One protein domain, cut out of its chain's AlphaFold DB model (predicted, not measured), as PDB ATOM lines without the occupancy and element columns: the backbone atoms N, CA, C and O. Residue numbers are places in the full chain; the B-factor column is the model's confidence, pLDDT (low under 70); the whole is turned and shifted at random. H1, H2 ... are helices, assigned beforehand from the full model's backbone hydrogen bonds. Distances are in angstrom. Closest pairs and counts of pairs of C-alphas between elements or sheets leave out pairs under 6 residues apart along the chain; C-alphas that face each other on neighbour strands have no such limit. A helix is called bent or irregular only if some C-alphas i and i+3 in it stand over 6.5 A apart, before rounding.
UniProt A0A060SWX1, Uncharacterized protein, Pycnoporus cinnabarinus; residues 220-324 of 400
ATOM      1  N   GLU A 220     102.368 -22.159  98.553       52.50
ATOM      2  CA  GLU A 220     101.486 -23.286  98.323       52.50
ATOM      3  C   GLU A 220     100.111 -22.684  98.044       52.50
ATOM      4  O   GLU A 220      99.239 -22.535  98.895       52.50
ATOM      5  N   ARG A 221      99.947 -22.180  96.825       56.06
ATOM      6  CA  ARG A 221      98.696 -21.660  96.336       56.06
ATOM      7  C   ARG A 221      97.928 -22.909  96.005       56.06
ATOM      8  O   ARG A 221      98.033 -23.407  94.881       56.06
ATOM      9  N   ASN A 222      97.205 -23.403  97.009       62.56
ATOM     10  CA  ASN A 222      96.180 -24.422  96.860       62.56
ATOM     11  C   ASN A 222      95.484 -24.168  95.532       62.56
ATOM     12  O   ASN A 222      94.997 -23.056  95.294       62.56
ATOM     13  N   SER A 223      95.560 -25.152  94.632       66.81
ATOM     14  CA  SER A 223      94.999 -25.053  93.291       66.81
ATOM     15  C   SER A 223      93.573 -24.539  93.428       66.81
ATOM     16  O   SER A 223      92.716 -25.230  93.979       66.81
ATOM     17  N   ALA A 224      93.355 -23.276  93.039       69.88
ATOM     18  CA  ALA A 224      92.091 -22.622  93.325       69.88
ATOM     19  C   ALA A 224      90.974 -23.471  92.703       69.88
ATOM     20  O   ALA A 224      91.093 -23.845  91.525       69.88
ATOM     21  N   PRO A 225      89.916 -23.800  93.465       79.75
ATOM     22  CA  PRO A 225      88.834 -24.624  92.960       79.75
ATOM     23  C   PRO A 225      88.308 -24.060  91.639       79.75
ATOM     24  O   PRO A 225      88.302 -22.848  91.406       79.75
ATOM     25  N   ARG A 226      87.922 -24.955  90.723       89.25
ATOM     26  CA  ARG A 226      87.523 -24.571  89.366       89.25
ATOM     27  C   ARG A 226      86.379 -23.553  89.431       89.25
ATOM     28  O   ARG A 226      85.324 -23.856  89.979       89.25
ATOM     29  N   ALA A 227      86.593 -22.384  88.827       92.44
ATOM     30  CA  ALA A 227      85.571 -21.353  88.694       92.44
ATOM     31  C   ALA A 227      84.313 -21.929  88.026       92.44
ATOM     32  O   ALA A 227      84.395 -22.714  87.073       92.44
ATOM     33  N   SER A 228      83.145 -21.552  88.533       93.94
ATOM     34  CA  SER A 228      81.873 -22.088  88.072       93.94
ATOM     35  C   SER A 228      81.546 -21.644  86.638       93.94
ATOM     36  O   SER A 228      81.857 -20.534  86.210       93.94
ATOM     37  N   HIS A 229      80.872 -22.485  85.855       95.44
ATOM     38  CA  HIS A 229      80.377 -22.054  84.546       95.44
ATOM     39  C   HIS A 229      79.193 -21.087  84.728       95.44
ATOM     40  O   HIS A 229      78.286 -21.350  85.524       95.44
ATOM     41  N   ILE A 230      79.206 -19.957  84.019       95.00
ATOM     42  CA  ILE A 230      78.092 -19.002  83.958       95.00
ATOM     43  C   ILE A 230      77.644 -18.981  82.508       95.00
ATOM     44  O   ILE A 230      78.453 -18.698  81.634       95.00
ATOM     45  N   ASP A 231      76.385 -19.337  82.267       93.62
ATOM     46  CA  ASP A 231      75.800 -19.268  80.933       93.62
ATOM     47  C   ASP A 231      75.351 -17.822  80.660       93.62
ATOM     48  O   ASP A 231      74.429 -17.354  81.337       93.62
ATOM     49  N   PRO A 232      75.964 -17.111  79.696       89.44
ATOM     50  CA  PRO A 232      75.590 -15.738  79.373       89.44
ATOM     51  C   PRO A 232      74.136 -15.613  78.907       89.44
ATOM     52  O   PRO A 232      73.538 -14.557  79.065       89.44
ATOM     53  N   LYS A 233      73.542 -16.681  78.353       92.62
ATOM     54  CA  LYS A 233      72.153 -16.653  77.869       92.62
ATOM     55  C   LYS A 233      71.136 -16.671  79.003       92.62
ATOM     56  O   LYS A 233      70.033 -16.164  78.837       92.62
ATOM     57  N   LYS A 234      71.496 -17.259  80.148       95.00
ATOM     58  CA  LYS A 234      70.601 -17.375  81.306       95.00
ATOM     59  C   LYS A 234      70.425 -16.046  82.043       95.00
ATOM     60  O   LYS A 234      69.421 -15.854  82.719       95.00
ATOM     61  N   TYR A 235      71.394 -15.144  81.915       91.94
ATOM     62  CA  TYR A 235      71.400 -13.865  82.608       91.94
ATOM     63  C   TYR A 235      71.517 -12.746  81.566       91.94
ATOM     64  O   TYR A 235      72.626 -12.470  81.114       91.94
ATOM     65  N   PRO A 236      70.405 -12.120  81.134       91.62
ATOM     66  CA  PRO A 236      70.462 -11.006  80.190       91.62
ATOM     67  C   PRO A 236      71.195  -9.798  80.797       91.62
ATOM     68  O   PRO A 236      71.309  -9.664  82.018       91.62
ATOM     69  N   MET A 237      71.762  -8.938  79.947       93.94
ATOM     70  CA  MET A 237      72.406  -7.692  80.384       93.94
ATOM     71  C   MET A 237      71.318  -6.694  80.790       93.94
ATOM     72  O   MET A 237      70.621  -6.167  79.927       93.94
ATOM     73  N   ASP A 238      71.145  -6.469  82.090       95.62
ATOM     74  CA  ASP A 238      70.209  -5.480  82.623       95.62
ATOM     75  C   ASP A 238      70.896  -4.117  82.833       95.62
ATOM     76  O   ASP A 238      72.118  -3.973  82.751       95.62
ATOM     77  N   ALA A 239      70.106  -3.073  83.093       97.50
ATOM     78  CA  ALA A 239      70.651  -1.747  83.380       97.50
ATOM     79  C   ALA A 239      71.507  -1.734  84.664       97.50
ATOM     80  O   ALA A 239      72.470  -0.974  84.752       97.50
ATOM     81  N   GLN A 240      71.183  -2.587  85.646       97.06
ATOM     82  CA  GLN A 240      71.956  -2.727  86.887       97.06
ATOM     83  C   GLN A 240      73.369  -3.260  86.620       97.06
ATOM     84  O   GLN A 240      74.324  -2.770  87.213       97.06
ATOM     85  N   PHE A 241      73.529  -4.178  85.669       96.69
ATOM     86  CA  PHE A 241      74.806  -4.763  85.282       96.69
ATOM     87  C   PHE A 241      75.759  -3.714  84.707       96.69
ATOM     88  O   PHE A 241      76.932  -3.667  85.081       96.69
ATOM     89  N   TYR A 242      75.265  -2.839  83.826       97.50
ATOM     90  CA  TYR A 242      76.079  -1.748  83.282       97.50
ATOM     91  C   TYR A 242      76.490  -0.750  84.368       97.50
ATOM     92  O   TYR A 242      77.642  -0.311  84.376       97.50
ATOM     93  N   LYS A 243      75.590  -0.445  85.314       98.19
ATOM     94  CA  LYS A 243      75.908   0.414  86.461       98.19
ATOM     95  C   LYS A 243      76.974  -0.215  87.357       98.19
ATOM     96  O   LYS A 243      77.984   0.430  87.600       98.19
ATOM     97  N   LEU A 244      76.826  -1.490  87.733       98.06
ATOM     98  CA  LEU A 244      77.839  -2.209  88.513       98.06
ATOM     99  C   LEU A 244      79.204  -2.184  87.812       98.06
ATOM    100  O   LEU A 244      80.223  -1.942  88.453       98.06
ATOM    101  N   ARG A 245      79.251  -2.408  86.491       98.00
ATOM    102  CA  ARG A 245      80.513  -2.338  85.735       98.00
ATOM    103  C   ARG A 245      81.143  -0.953  85.789       98.00
ATOM    104  O   ARG A 245      82.349  -0.874  86.002       98.00
ATOM    105  N   ALA A 246      80.359   0.108  85.608       98.25
ATOM    106  CA  ALA A 246      80.849   1.479  85.729       98.25
ATOM    107  C   ALA A 246      81.408   1.742  87.138       98.25
ATOM    108  O   ALA A 246      82.554   2.161  87.269       98.25
ATOM    109  N   THR A 247      80.677   1.350  88.184       98.44
ATOM    110  CA  THR A 247      81.128   1.485  89.576       98.44
ATOM    111  C   THR A 247      82.414   0.698  89.855       98.44
ATOM    112  O   THR A 247      83.309   1.198  90.532       98.44
ATOM    113  N   LEU A 248      82.574  -0.507  89.293       98.38
ATOM    114  CA  LEU A 248      83.825  -1.271  89.395       98.38
ATOM    115  C   LEU A 248      84.988  -0.602  88.644       98.38
ATOM    116  O   LEU A 248      86.132  -0.672  89.104       98.38
ATOM    117  N   HIS A 249      84.723   0.055  87.509       98.38
ATOM    118  CA  HIS A 249      85.720   0.851  86.787       98.38
ATOM    119  C   HIS A 249      86.181   2.061  87.613       98.38
ATOM    120  O   HIS A 249      87.388   2.311  87.706       98.38
ATOM    121  N   ASP A 250      85.251   2.763  88.256       98.50
ATOM    122  CA  ASP A 250      85.556   3.898  89.129       98.50
ATOM    123  C   ASP A 250      86.320   3.451  90.379       98.50
ATOM    124  O   ASP A 250      87.329   4.058  90.743       98.50
ATOM    125  N   PHE A 251      85.918   2.323  90.974       98.44
ATOM    126  CA  PHE A 251      86.612   1.702  92.100       98.44
ATOM    127  C   PHE A 251      88.082   1.399  91.784       98.44
ATOM    128  O   PHE A 251      88.978   1.779  92.535       98.44
ATOM    129  N   ARG A 252      88.383   0.746  90.653       97.94
ATOM    130  CA  ARG A 252      89.788   0.444  90.317       97.94
ATOM    131  C   ARG A 252      90.604   1.701  89.996       97.94
ATOM    132  O   ARG A 252      91.815   1.700  90.206       97.94
ATOM    133  N   ARG A 253      89.965   2.768  89.500       98.25
ATOM    134  CA  ARG A 253      90.618   4.061  89.254       98.25
ATOM    135  C   ARG A 253      90.981   4.754  90.562       98.25
ATOM    136  O   ARG A 253      92.124   5.182  90.708       98.25
ATOM    137  N   SER A 254      90.048   4.820  91.510       98.38
ATOM    138  CA  SER A 254      90.286   5.432  92.821       98.38
ATOM    139  C   SER A 254      91.337   4.665  93.629       98.38
ATOM    140  O   SER A 254      92.223   5.282  94.221       98.38
ATOM    141  N   GLU A 255      91.334   3.330  93.572       98.06
ATOM    142  CA  GLU A 255      92.369   2.499  94.198       98.06
ATOM    143  C   GLU A 255      93.762   2.717  93.593       98.06
ATOM    144  O   GLU A 255      94.753   2.753  94.327       98.06
ATOM    145  N   MET A 256      93.855   2.889  92.269       97.75
ATOM    146  CA  MET A 256      95.125   3.161  91.588       97.75
ATOM    147  C   MET A 256      95.693   4.523  92.003       97.75
ATOM    148  O   MET A 256      96.874   4.623  92.333       97.75
ATOM    149  N   LEU A 257      94.836   5.549  92.050       98.00
ATOM    150  CA  LEU A 257      95.206   6.890  92.504       98.00
ATOM    151  C   LEU A 257      95.672   6.889  93.957       98.00
ATOM    152  O   LEU A 257      96.719   7.450  94.260       98.00
ATOM    153  N   THR A 258      94.930   6.216  94.834       97.69
ATOM    154  CA  THR A 258      95.226   6.185  96.272       97.69
ATOM    155  C   THR A 258      96.551   5.480  96.563       97.69
ATOM    156  O   THR A 258      97.310   5.927  97.417       97.69
ATOM    157  N   LYS A 259      96.859   4.381  95.860       95.94
ATOM    158  CA  LYS A 259      98.059   3.573  96.138       95.94
ATOM    159  C   LYS A 259      99.314   4.032  95.409       95.94
ATOM    160  O   LYS A 259     100.406   3.874  95.948       95.94
ATOM    161  N   TYR A 260      99.171   4.530  94.184       95.94
ATOM    162  CA  TYR A 260     100.310   4.773  93.295       95.94
ATOM    163  C   TYR A 260     100.376   6.210  92.761       95.94
ATOM    164  O   TYR A 260     101.382   6.586  92.159       95.94
ATOM    165  N   GLY A 261      99.345   7.021  93.000       97.00
ATOM    166  CA  GLY A 261      99.269   8.403  92.539       97.00
ATOM    167  C   GLY A 261      98.889   8.554  91.063       97.00
ATOM    168  O   GLY A 261      98.788   7.592  90.297       97.00
ATOM    169  N   GLN A 262      98.691   9.811  90.660       97.94
ATOM    170  CA  GLN A 262      98.300  10.199  89.301       97.94
ATOM    171  C   GLN A 262      99.298   9.746  88.210       97.94
ATOM    172  O   GLN A 262      98.844   9.170  87.220       97.94
ATOM    173  N   PRO A 263     100.635   9.890  88.367       95.75
ATOM    174  CA  PRO A 263     101.572   9.510  87.302       95.75
ATOM    175  C   PRO A 263     101.543   8.009  86.975       95.75
ATOM    176  O   PRO A 263     101.713   7.593  85.827       95.75
ATOM    177  N   ALA A 264     101.305   7.168  87.984       93.94
ATOM    178  CA  ALA A 264     101.179   5.729  87.793       93.94
ATOM    179  C   ALA A 264      99.864   5.365  87.088       93.94
ATOM    180  O   ALA A 264      99.849   4.456  86.259       93.94
ATOM    181  N   LEU A 265      98.774   6.089  87.368       96.69
ATOM    182  CA  LEU A 265      97.512   5.914  86.651       96.69
ATOM    183  C   LEU A 265      97.666   6.223  85.154       96.69
ATOM    184  O   LEU A 265      97.146   5.472  84.334       96.69
ATOM    185  N   GLU A 266      98.380   7.289  84.793       95.44
ATOM    186  CA  GLU A 266      98.590   7.687  83.393       95.44
ATOM    187  C   GLU A 266      99.506   6.720  82.633       95.44
ATOM    188  O   GLU A 266      99.253   6.407  81.472       95.44
ATOM    189  N   SER A 267     100.550   6.215  83.295       93.19
ATOM    190  CA  SER A 267     101.550   5.345  82.662       93.19
ATOM    191  C   SER A 267     101.162   3.864  82.620       93.19
ATOM    192  O   SER A 267     101.439   3.193  81.626       93.19
ATOM    193  N   LEU A 268     100.542   3.333  83.679       93.06
ATOM    194  CA  LEU A 268     100.210   1.907  83.810       93.06
ATOM    195  C   LEU A 268      98.720   1.615  83.581       93.06
ATOM    196  O   LEU A 268      98.350   0.479  83.273       93.06
ATOM    197  N   GLY A 269      97.858   2.624  83.732       96.25
ATOM    198  CA  GLY A 269      96.408   2.481  83.636       96.25
ATOM    199  C   GLY A 269      95.765   1.807  84.853       96.25
ATOM    200  O   GLY A 269      96.411   1.340  85.788       96.25
ATOM    201  N   THR A 270      94.432   1.716  84.833       97.38
ATOM    202  CA  THR A 270      93.639   1.110  85.924       97.38
ATOM    203  C   THR A 270      93.698  -0.418  85.971       97.38
ATOM    204  O   THR A 270      93.278  -1.028  86.956       97.38
ATOM    205  N   GLY A 271      94.175  -1.052  84.894       95.88
ATOM    206  CA  GLY A 271      94.244  -2.512  84.777       95.88
ATOM    207  C   GLY A 271      95.166  -3.160  85.813       95.88
ATOM    208  O   GLY A 271      94.987  -4.334  86.125       95.88
ATOM    209  N   PHE A 272      96.091  -2.385  86.389       94.94
ATOM    210  CA  PHE A 272      97.015  -2.837  87.428       94.94
ATOM    211  C   PHE A 272      96.301  -3.268  88.722       94.94
ATOM    212  O   PHE A 272      96.692  -4.251  89.345       94.94
ATOM    213  N   ILE A 273      95.215  -2.584  89.106       97.75
ATOM    214  CA  ILE A 273      94.394  -2.981  90.261       97.75
ATOM    215  C   ILE A 273      93.493  -4.168  89.897       97.75
ATOM    216  O   ILE A 273      93.415  -5.158  90.626       97.75
ATOM    217  N   MET A 274      92.784  -4.071  88.773       97.88
ATOM    218  CA  MET A 274      91.816  -5.074  88.331       97.88
ATOM    219  C   MET A 274      91.704  -5.049  86.803       97.88
ATOM    220  O   MET A 274      91.191  -4.083  86.230       97.88
ATOM    221  N   GLY A 275      92.168  -6.115  86.145       97.31
ATOM    222  CA  GLY A 275      92.088  -6.262  84.689       97.31
ATOM    223  C   GLY A 275      90.645  -6.357  84.176       97.31
ATOM    224  O   GLY A 275      89.740  -6.750  84.915       97.31
ATOM    225  N   ASP A 276      90.418  -6.017  82.905       97.81
ATOM    226  CA  ASP A 276      89.068  -5.967  82.313       97.81
ATOM    227  C   ASP A 276      88.364  -7.333  82.278       97.81
ATOM    228  O   ASP A 276      87.150  -7.415  82.487       97.81
ATOM    229  N   GLU A 277      89.118  -8.417  82.068       96.75
ATOM    230  CA  GLU A 277      88.596  -9.788  82.133       96.75
ATOM    231  C   GLU A 277      88.119 -10.134  83.546       96.75
ATOM    232  O   GLU A 277      87.024 -10.665  83.729       96.75
ATOM    233  N   THR A 278      88.916  -9.781  84.558       97.81
ATOM    234  CA  THR A 278      88.576  -9.974  85.970       97.81
ATOM    235  C   THR A 278      87.340  -9.167  86.352       97.81
ATOM    236  O   THR A 278      86.427  -9.719  86.961       97.81
ATOM    237  N   LEU A 279      87.272  -7.895  85.954       98.19
ATOM    238  CA  LEU A 279      86.118  -7.027  86.195       98.19
ATOM    239  C   LEU A 279      84.850  -7.597  85.551       98.19
ATOM    240  O   LEU A 279      83.825  -7.731  86.219       98.19
ATOM    241  N   SER A 280      84.927  -7.988  84.274       96.81
ATOM    242  CA  SER A 280      83.795  -8.585  83.550       96.81
ATOM    243  C   SER A 280      83.325  -9.870  84.232       96.81
ATOM    244  O   SER A 280      82.130 -10.057  84.453       96.81
ATOM    245  N   ARG A 281      84.272 -10.713  84.660       97.19
ATOM    246  CA  ARG A 281      83.988 -11.947  85.391       97.19
ATOM    247  C   ARG A 281      83.305 -11.685  86.734       97.19
ATOM    248  O   ARG A 281      82.369 -12.402  87.071       97.19
ATOM    249  N   ILE A 282      83.745 -10.680  87.494       98.00
ATOM    250  CA  ILE A 282      83.116 -10.291  88.766       98.00
ATOM    251  C   ILE A 282      81.672  -9.840  88.524       98.00
ATOM    252  O   ILE A 282      80.776 -10.320  89.214       98.00
ATOM    253  N   ALA A 283      81.431  -9.002  87.513       97.69
ATOM    254  CA  ALA A 283      80.086  -8.549  87.161       97.69
ATOM    255  C   ALA A 283      79.161  -9.714  86.751       97.69
ATOM    256  O   ALA A 283      78.014  -9.786  87.196       97.69
ATOM    257  N   ASP A 284      79.659 -10.678  85.968       96.81
ATOM    258  CA  ASP A 284      78.893 -11.874  85.596       96.81
ATOM    259  C   ASP A 284      78.552 -12.754  86.808       96.81
ATOM    260  O   ASP A 284      77.427 -13.246  86.935       96.81
ATOM    261  N   CYS A 285      79.508 -12.944  87.722       97.12
ATOM    262  CA  CYS A 285      79.305 -13.709  88.952       97.12
ATOM    263  C   CYS A 285      78.342 -13.017  89.927       97.12
ATOM    264  O   CYS A 285      77.545 -13.705  90.571       97.12
ATOM    265  N   ALA A 286      78.401 -11.686  90.019       97.12
ATOM    266  CA  ALA A 286      77.499 -10.861  90.817       97.12
ATOM    267  C   ALA A 286      76.049 -11.027  90.352       97.12
ATOM    268  O   ALA A 286      75.180 -11.392  91.141       97.12
ATOM    269  N   ARG A 287      75.813 -10.898  89.043       96.19
ATOM    270  CA  ARG A 287      74.496 -11.105  88.429       96.19
ATOM    271  C   ARG A 287      73.957 -12.522  88.650       96.19
ATOM    272  O   ARG A 287      72.773 -12.706  88.916       96.19
ATOM    273  N   ALA A 288      74.828 -13.532  88.601       96.12
ATOM    274  CA  ALA A 288      74.476 -14.915  88.928       96.12
ATOM    275  C   ALA A 288      74.341 -15.188  90.444       96.12
ATOM    276  O   ALA A 288      74.108 -16.338  90.826       96.12
ATOM    277  N   ARG A 289      74.515 -14.168  91.303       96.12
ATOM    278  CA  ARG A 289      74.477 -14.229  92.778       96.12
ATOM    279  C   ARG A 289      75.408 -15.288  93.379       96.12
ATOM    280  O   ARG A 289      75.084 -15.943  94.369       96.12
ATOM    281  N   LYS A 290      76.577 -15.477  92.759       96.56
ATOM    282  CA  LYS A 290      77.584 -16.473  93.171       96.56
ATOM    283  C   LYS A 290      78.641 -15.934  94.131       96.56
ATOM    284  O   LYS A 290      79.454 -16.712  94.616       96.56
ATOM    285  N   LEU A 291      78.658 -14.626  94.363       97.19
ATOM    286  CA  LEU A 291      79.655 -13.951  95.187       97.19
ATOM    287  C   LEU A 291      79.060 -13.675  96.568       97.19
ATOM    288  O   LEU A 291      78.399 -12.656  96.744       97.19
ATOM    289  N   LYS A 292      79.244 -14.596  97.522       96.31
ATOM    290  CA  LYS A 292      78.779 -14.405  98.907       96.31
ATOM    291  C   LYS A 292      79.922 -14.050  99.848       96.31
ATOM    292  O   LYS A 292      79.742 -13.230 100.739       96.31
ATOM    293  N   THR A 293      81.085 -14.661  99.642       97.31
ATOM    294  CA  THR A 293      82.271 -14.450 100.480       97.31
ATOM    295  C   THR A 293      83.491 -14.035  99.654       97.31
ATOM    296  O   THR A 293      83.487 -14.093  98.418       97.31
ATOM    297  N   VAL A 294      84.562 -13.605 100.328       97.50
ATOM    298  CA  VAL A 294      85.830 -13.232  99.674       97.50
ATOM    299  C   VAL A 294      86.472 -14.450  99.000       97.50
ATOM    300  O   VAL A 294      87.056 -14.334  97.921       97.50
ATOM    301  N   GLU A 295      86.286 -15.639  99.570       96.00
ATOM    302  CA  GLU A 295      86.722 -16.917  99.004       96.00
ATOM    303  C   GLU A 295      85.981 -17.226  97.700       96.00
ATOM    304  O   GLU A 295      86.602 -17.679  96.736       96.00
ATOM    305  N   ASP A 296      84.672 -16.956  97.635       96.62
ATOM    306  CA  ASP A 296      83.892 -17.098  96.402       96.62
ATOM    307  C   ASP A 296      84.397 -16.133  95.324       96.62
ATOM    308  O   ASP A 296      84.588 -16.531  94.172       96.62
ATOM    309  N   LEU A 297      84.680 -14.881  95.702       97.38
ATOM    310  CA  LEU A 297      85.267 -13.884  94.808       97.38
ATOM    311  C   LEU A 297      86.615 -14.352  94.260       97.38
ATOM    312  O   LEU A 297      86.827 -14.307  93.044       97.38
ATOM    313  N   TYR A 298      87.511 -14.839  95.119       96.00
ATOM    314  CA  TYR A 298      88.802 -15.379  94.700       96.00
ATOM    315  C   TYR A 298      88.636 -16.594  93.781       96.00
ATOM    316  O   TYR A 298      89.233 -16.641  92.704       96.00
ATOM    317  N   ARG A 299      87.787 -17.554  94.160       95.69
ATOM    318  CA  ARG A 299      87.530 -18.782  93.396       95.69
ATOM    319  C   ARG A 299      87.004 -18.487  91.995       95.69
ATOM    320  O   ARG A 299      87.456 -19.089  91.021       95.69
ATOM    321  N   GLU A 300      86.053 -17.566  91.882       97.12
ATOM    322  CA  GLU A 300      85.359 -17.299  90.625       97.12
ATOM    323  C   GLU A 300      86.122 -16.368  89.679       97.12
ATOM    324  O   GLU A 300      86.034 -16.539  88.460       97.12
ATOM    325  N   SER A 301      86.851 -15.387  90.217       96.44
ATOM    326  CA  SER A 301      87.568 -14.379  89.422       96.44
ATOM    327  C   SER A 301      89.061 -14.666  89.262       96.44
ATOM    328  O   SER A 301      89.692 -14.130  88.352       96.44
ATOM    329  N   LYS A 302      89.640 -15.492  90.147       95.50
ATOM    330  CA  LYS A 302      91.092 -15.692  90.312       95.50
ATOM    331  C   LYS A 302      91.860 -14.386  90.545       95.50
ATOM    332  O   LYS A 302      93.058 -14.305  90.274       95.50
ATOM    333  N   TRP A 303      91.182 -13.359  91.054       96.75
ATOM    334  CA  TRP A 303      91.776 -12.056  91.305       96.75
ATOM    335  C   TRP A 303      92.651 -12.080  92.556       96.75
ATOM    336  O   TRP A 303      92.170 -12.287  93.671       96.75
ATOM    337  N   HIS A 304      93.949 -11.846  92.386       94.25
ATOM    338  CA  HIS A 304      94.933 -11.964  93.464       94.25
ATOM    339  C   HIS A 304      94.763 -10.922  94.587       94.25
ATOM    340  O   HIS A 304      95.176 -11.187  95.713       94.25
ATOM    341  N   LEU A 305      94.130  -9.771  94.317       96.38
ATOM    342  CA  LEU A 305      93.847  -8.746  95.334       96.38
ATOM    343  C   LEU A 305      92.517  -8.953  96.069       96.38
ATOM    344  O   LEU A 305      92.178  -8.133  96.919       96.38
ATOM    345  N   SER A 306      91.787 -10.039  95.798       96.44
ATOM    346  CA  SER A 306      90.542 -10.382  96.508       96.44
ATOM    347  C   SER A 306      90.705 -10.363  98.031       96.44
ATOM    348  O   SER A 306      89.864  -9.810  98.720       96.44
ATOM    349  N   TRP A 307      91.819 -10.834  98.581       96.12
ATOM    350  CA  TRP A 307      92.036 -10.815 100.034       96.12
ATOM    351  C   TRP A 307      92.226  -9.415 100.631       96.12
ATOM    352  O   TRP A 307      91.961  -9.210 101.808       96.12
ATOM    353  N   LYS A 308      92.700  -8.447  99.837       96.38
ATOM    354  CA  LYS A 308      92.970  -7.074 100.305       96.38
ATOM    355  C   LYS A 308      91.825  -6.113 100.002       96.38
ATOM    356  O   LYS A 308      91.575  -5.194 100.769       96.38
ATOM    357  N   LEU A 309      91.187  -6.284  98.847       97.94
ATOM    358  CA  LEU A 309      90.178  -5.375  98.301       97.94
ATOM    359  C   LEU A 309      88.810  -6.037  98.119       97.94
ATOM    360  O   LEU A 309      87.849  -5.364  97.757       97.94
ATOM    361  N   GLY A 310      88.708  -7.345  98.347       97.75
ATOM    362  CA  GLY A 310      87.507  -8.119  98.054       97.75
ATOM    363  C   GLY A 310      86.313  -7.722  98.898       97.75
ATOM    364  O   GLY A 310      85.225  -7.668  98.345       97.75
ATOM    365  N   THR A 311      86.497  -7.367 100.173       98.12
ATOM    366  CA  THR A 311      85.396  -6.901 101.034       98.12
ATOM    367  C   THR A 311      84.706  -5.674 100.439       98.12
ATOM    368  O   THR A 311      83.501  -5.702 100.222       98.12
ATOM    369  N   ARG A 312      85.478  -4.659 100.030       98.38
ATOM    370  CA  ARG A 312      84.944  -3.446  99.383       98.38
ATOM    371  C   ARG A 312      84.283  -3.743  98.038       98.38
ATOM    372  O   ARG A 312      83.269  -3.151  97.698       98.38
ATOM    373  N   VAL A 313      84.826  -4.688  97.267       98.38
ATOM    374  CA  VAL A 313      84.185  -5.128  96.016       98.38
ATOM    375  C   VAL A 313      82.876  -5.874  96.286       98.38
ATOM    376  O   VAL A 313      81.920  -5.695  95.537       98.38
ATOM    377  N   LEU A 314      82.799  -6.687  97.342       98.38
ATOM    378  CA  LEU A 314      81.570  -7.383  97.733       98.38
ATOM    379  C   LEU A 314      80.502  -6.422  98.260       98.38
ATOM    380  O   LEU A 314      79.327  -6.651  97.989       98.38
ATOM    381  N   GLU A 315      80.888  -5.342  98.942       98.06
ATOM    382  CA  GLU A 315      79.977  -4.255  99.329       98.06
ATOM    383  C   GLU A 315      79.327  -3.628  98.089       98.06
ATOM    384  O   GLU A 315      78.100  -3.605  97.994       98.06
ATOM    385  N   LEU A 316      80.132  -3.255  97.083       98.31
ATOM    386  CA  LEU A 316      79.623  -2.751  95.800       98.31
ATOM    387  C   LEU A 316      78.716  -3.777  95.110       98.31
ATOM    388  O   LEU A 316      77.652  -3.440  94.612       98.31
ATOM    389  N   VAL A 317      79.097  -5.057  95.085       98.19
ATOM    390  CA  VAL A 317      78.263  -6.113  94.486       98.19
ATOM    391  C   VAL A 317      76.923  -6.260  95.215       98.19
ATOM    392  O   VAL A 317      75.894  -6.423  94.559       98.19
ATOM    393  N   THR A 318      76.928  -6.185  96.545       97.56
ATOM    394  CA  THR A 318      75.734  -6.328  97.390       97.56
ATOM    395  C   THR A 318      74.772  -5.152  97.224       97.56
ATOM    396  O   THR A 318      73.561  -5.357  97.272       97.56
ATOM    397  N   GLU A 319      75.289  -3.950  96.958       97.94
ATOM    398  CA  GLU A 319      74.491  -2.755  96.653       97.94
ATOM    399  C   GLU A 319      73.615  -2.945  95.400       97.94
ATOM    400  O   GLU A 319      72.432  -2.608  95.408       97.94
ATOM    401  N   PHE A 320      74.162  -3.540  94.332       97.81
ATOM    402  CA  PHE A 320      73.421  -3.770  93.084       97.81
ATOM    403  C   PHE A 320      72.628  -5.085  93.075       97.81
ATOM    404  O   PHE A 320      71.560  -5.154  92.467       97.81
ATOM    405  N   TYR A 321      73.138  -6.130  93.733       97.06
ATOM    406  CA  TYR A 321      72.547  -7.469  93.757       97.06
ATOM    407  C   TYR A 321      72.456  -8.000  95.197       97.06
ATOM    408  O   TYR A 321      73.212  -8.906  95.568       97.06
ATOM    409  N   PRO A 322      71.523  -7.483  96.021       96.00
ATOM    410  CA  PRO A 322      71.408  -7.889  97.415       96.00
ATOM    411  C   PRO A 322      71.078  -9.385  97.531       96.00
ATOM    412  O   PRO A 322      70.339  -9.923  96.689       96.00
ATOM    413  N   PRO A 323      71.595 -10.087  98.558       91.50
ATOM    414  CA  PRO A 323      71.247 -11.481  98.796       91.50
ATOM    415  C   PRO A 323      69.722 -11.606  98.934       91.50
ATOM    416  O   PRO A 323      69.089 -10.701  99.482       91.50
ATOM    417  N   PRO A 324      69.107 -12.684  98.408       88.25
ATOM    418  CA  PRO A 324      67.679 -12.898  98.602       88.25
ATOM    419  C   PRO A 324      67.425 -12.903 100.108       88.25
ATOM    420  O   PRO A 324      68.038 -13.698 100.827       88.25
TER     421      PRO A 324
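Overview. This is residues 220 to 324 of the 400 residues of an uncharacterized protein of Pycnoporus cinnabarinus (UniProt A0A060SWX1). Three shorter helices, H2, H3 and H4, cluster beside the first part of one long helix, H1: H2 and H4 both pack on residues 240 to 249 of H1, and H3 crosses from one to the other on the side away from H1. The rest of H1 extends past this cluster and turns sharply at a kink near residue 260, while residues 220 to 238 form a long stretch with no named element in front of it along the chain. The printed part has 105 residues, with four named helices in the order H1, H2, H3, H4 and no named strand, and its class is all helix. It is compact, with a radius of gyration of the C-alphas of 13.9 A, and flat in outline, spanning 41 by 40 by 21 A.

Arrangement. After residues 220 to 238 comes H1, residues 239 to 268, with a kink of 125 degrees near residue 260; it is irregular, C-alphas 259 and 262 being 9.5 A apart. H2, residues 276 to 287, touches H1 at residues 241 to 249 alone, and the closest C-alphas, of Arg 245 and Ala 283, are 6.4 A apart. H1 and H2 form a helical hairpin, running opposite ways at a shallow tilt of 33 degrees, only just short of steep. H3, residues 294 to 301, touches H2 at a steep tilt of 61 degrees, opposite ways; their closest C-alphas, of Thr 278 and Ser 301, are 5.7 A apart. H1 and H3 are apart. H4, residues 306 to 320, is irregular, with C-alphas 308 and 311 at 7.6 A. H4 touches H3, about perpendicular at 86 degrees, with the C-alphas of Tyr 298 and Ser 306 closest at 5.6 A. H4 also touches H1 at residues 240 to 248 of H1 alone, opposite ways at a shallow tilt of 34 degrees, only just short of steep; the closest C-alphas, of Gln 240 and Phe 320, are 6.5 A apart. H2 and H4 are close but not clearly touching, with the C-alphas of Ala 286 and Val 317 closest at 6.0 A. Every O i to N i+4 pair is within hydrogen-bond range in H2 and H3, against 23 of 26 in H1 and 8 of 11 in H4.

Along the chain. H1 begins at C-alpha 239, (70.651, -1.747, 83.380), and measures 29.8 A to C-alpha 268, (100.210, 1.907, 83.810). H2 measures 16.6 A from first to last C-alpha, H3 10.5 A and H4 18.7 A, ending at C-alpha 320, (73.421, -3.770, 93.084).

Size, cuts and confidence. The two C-alphas farthest apart, of Pro 263 and Pro 324, are 42.2 A apart. The printed part has no cut. The link from H3 to H4 is tight, and those from H1 to H2 and from H2 to H3 are short. The mean pLDDT of the printed part is 94.6, and residues 220 to 224 are under 70.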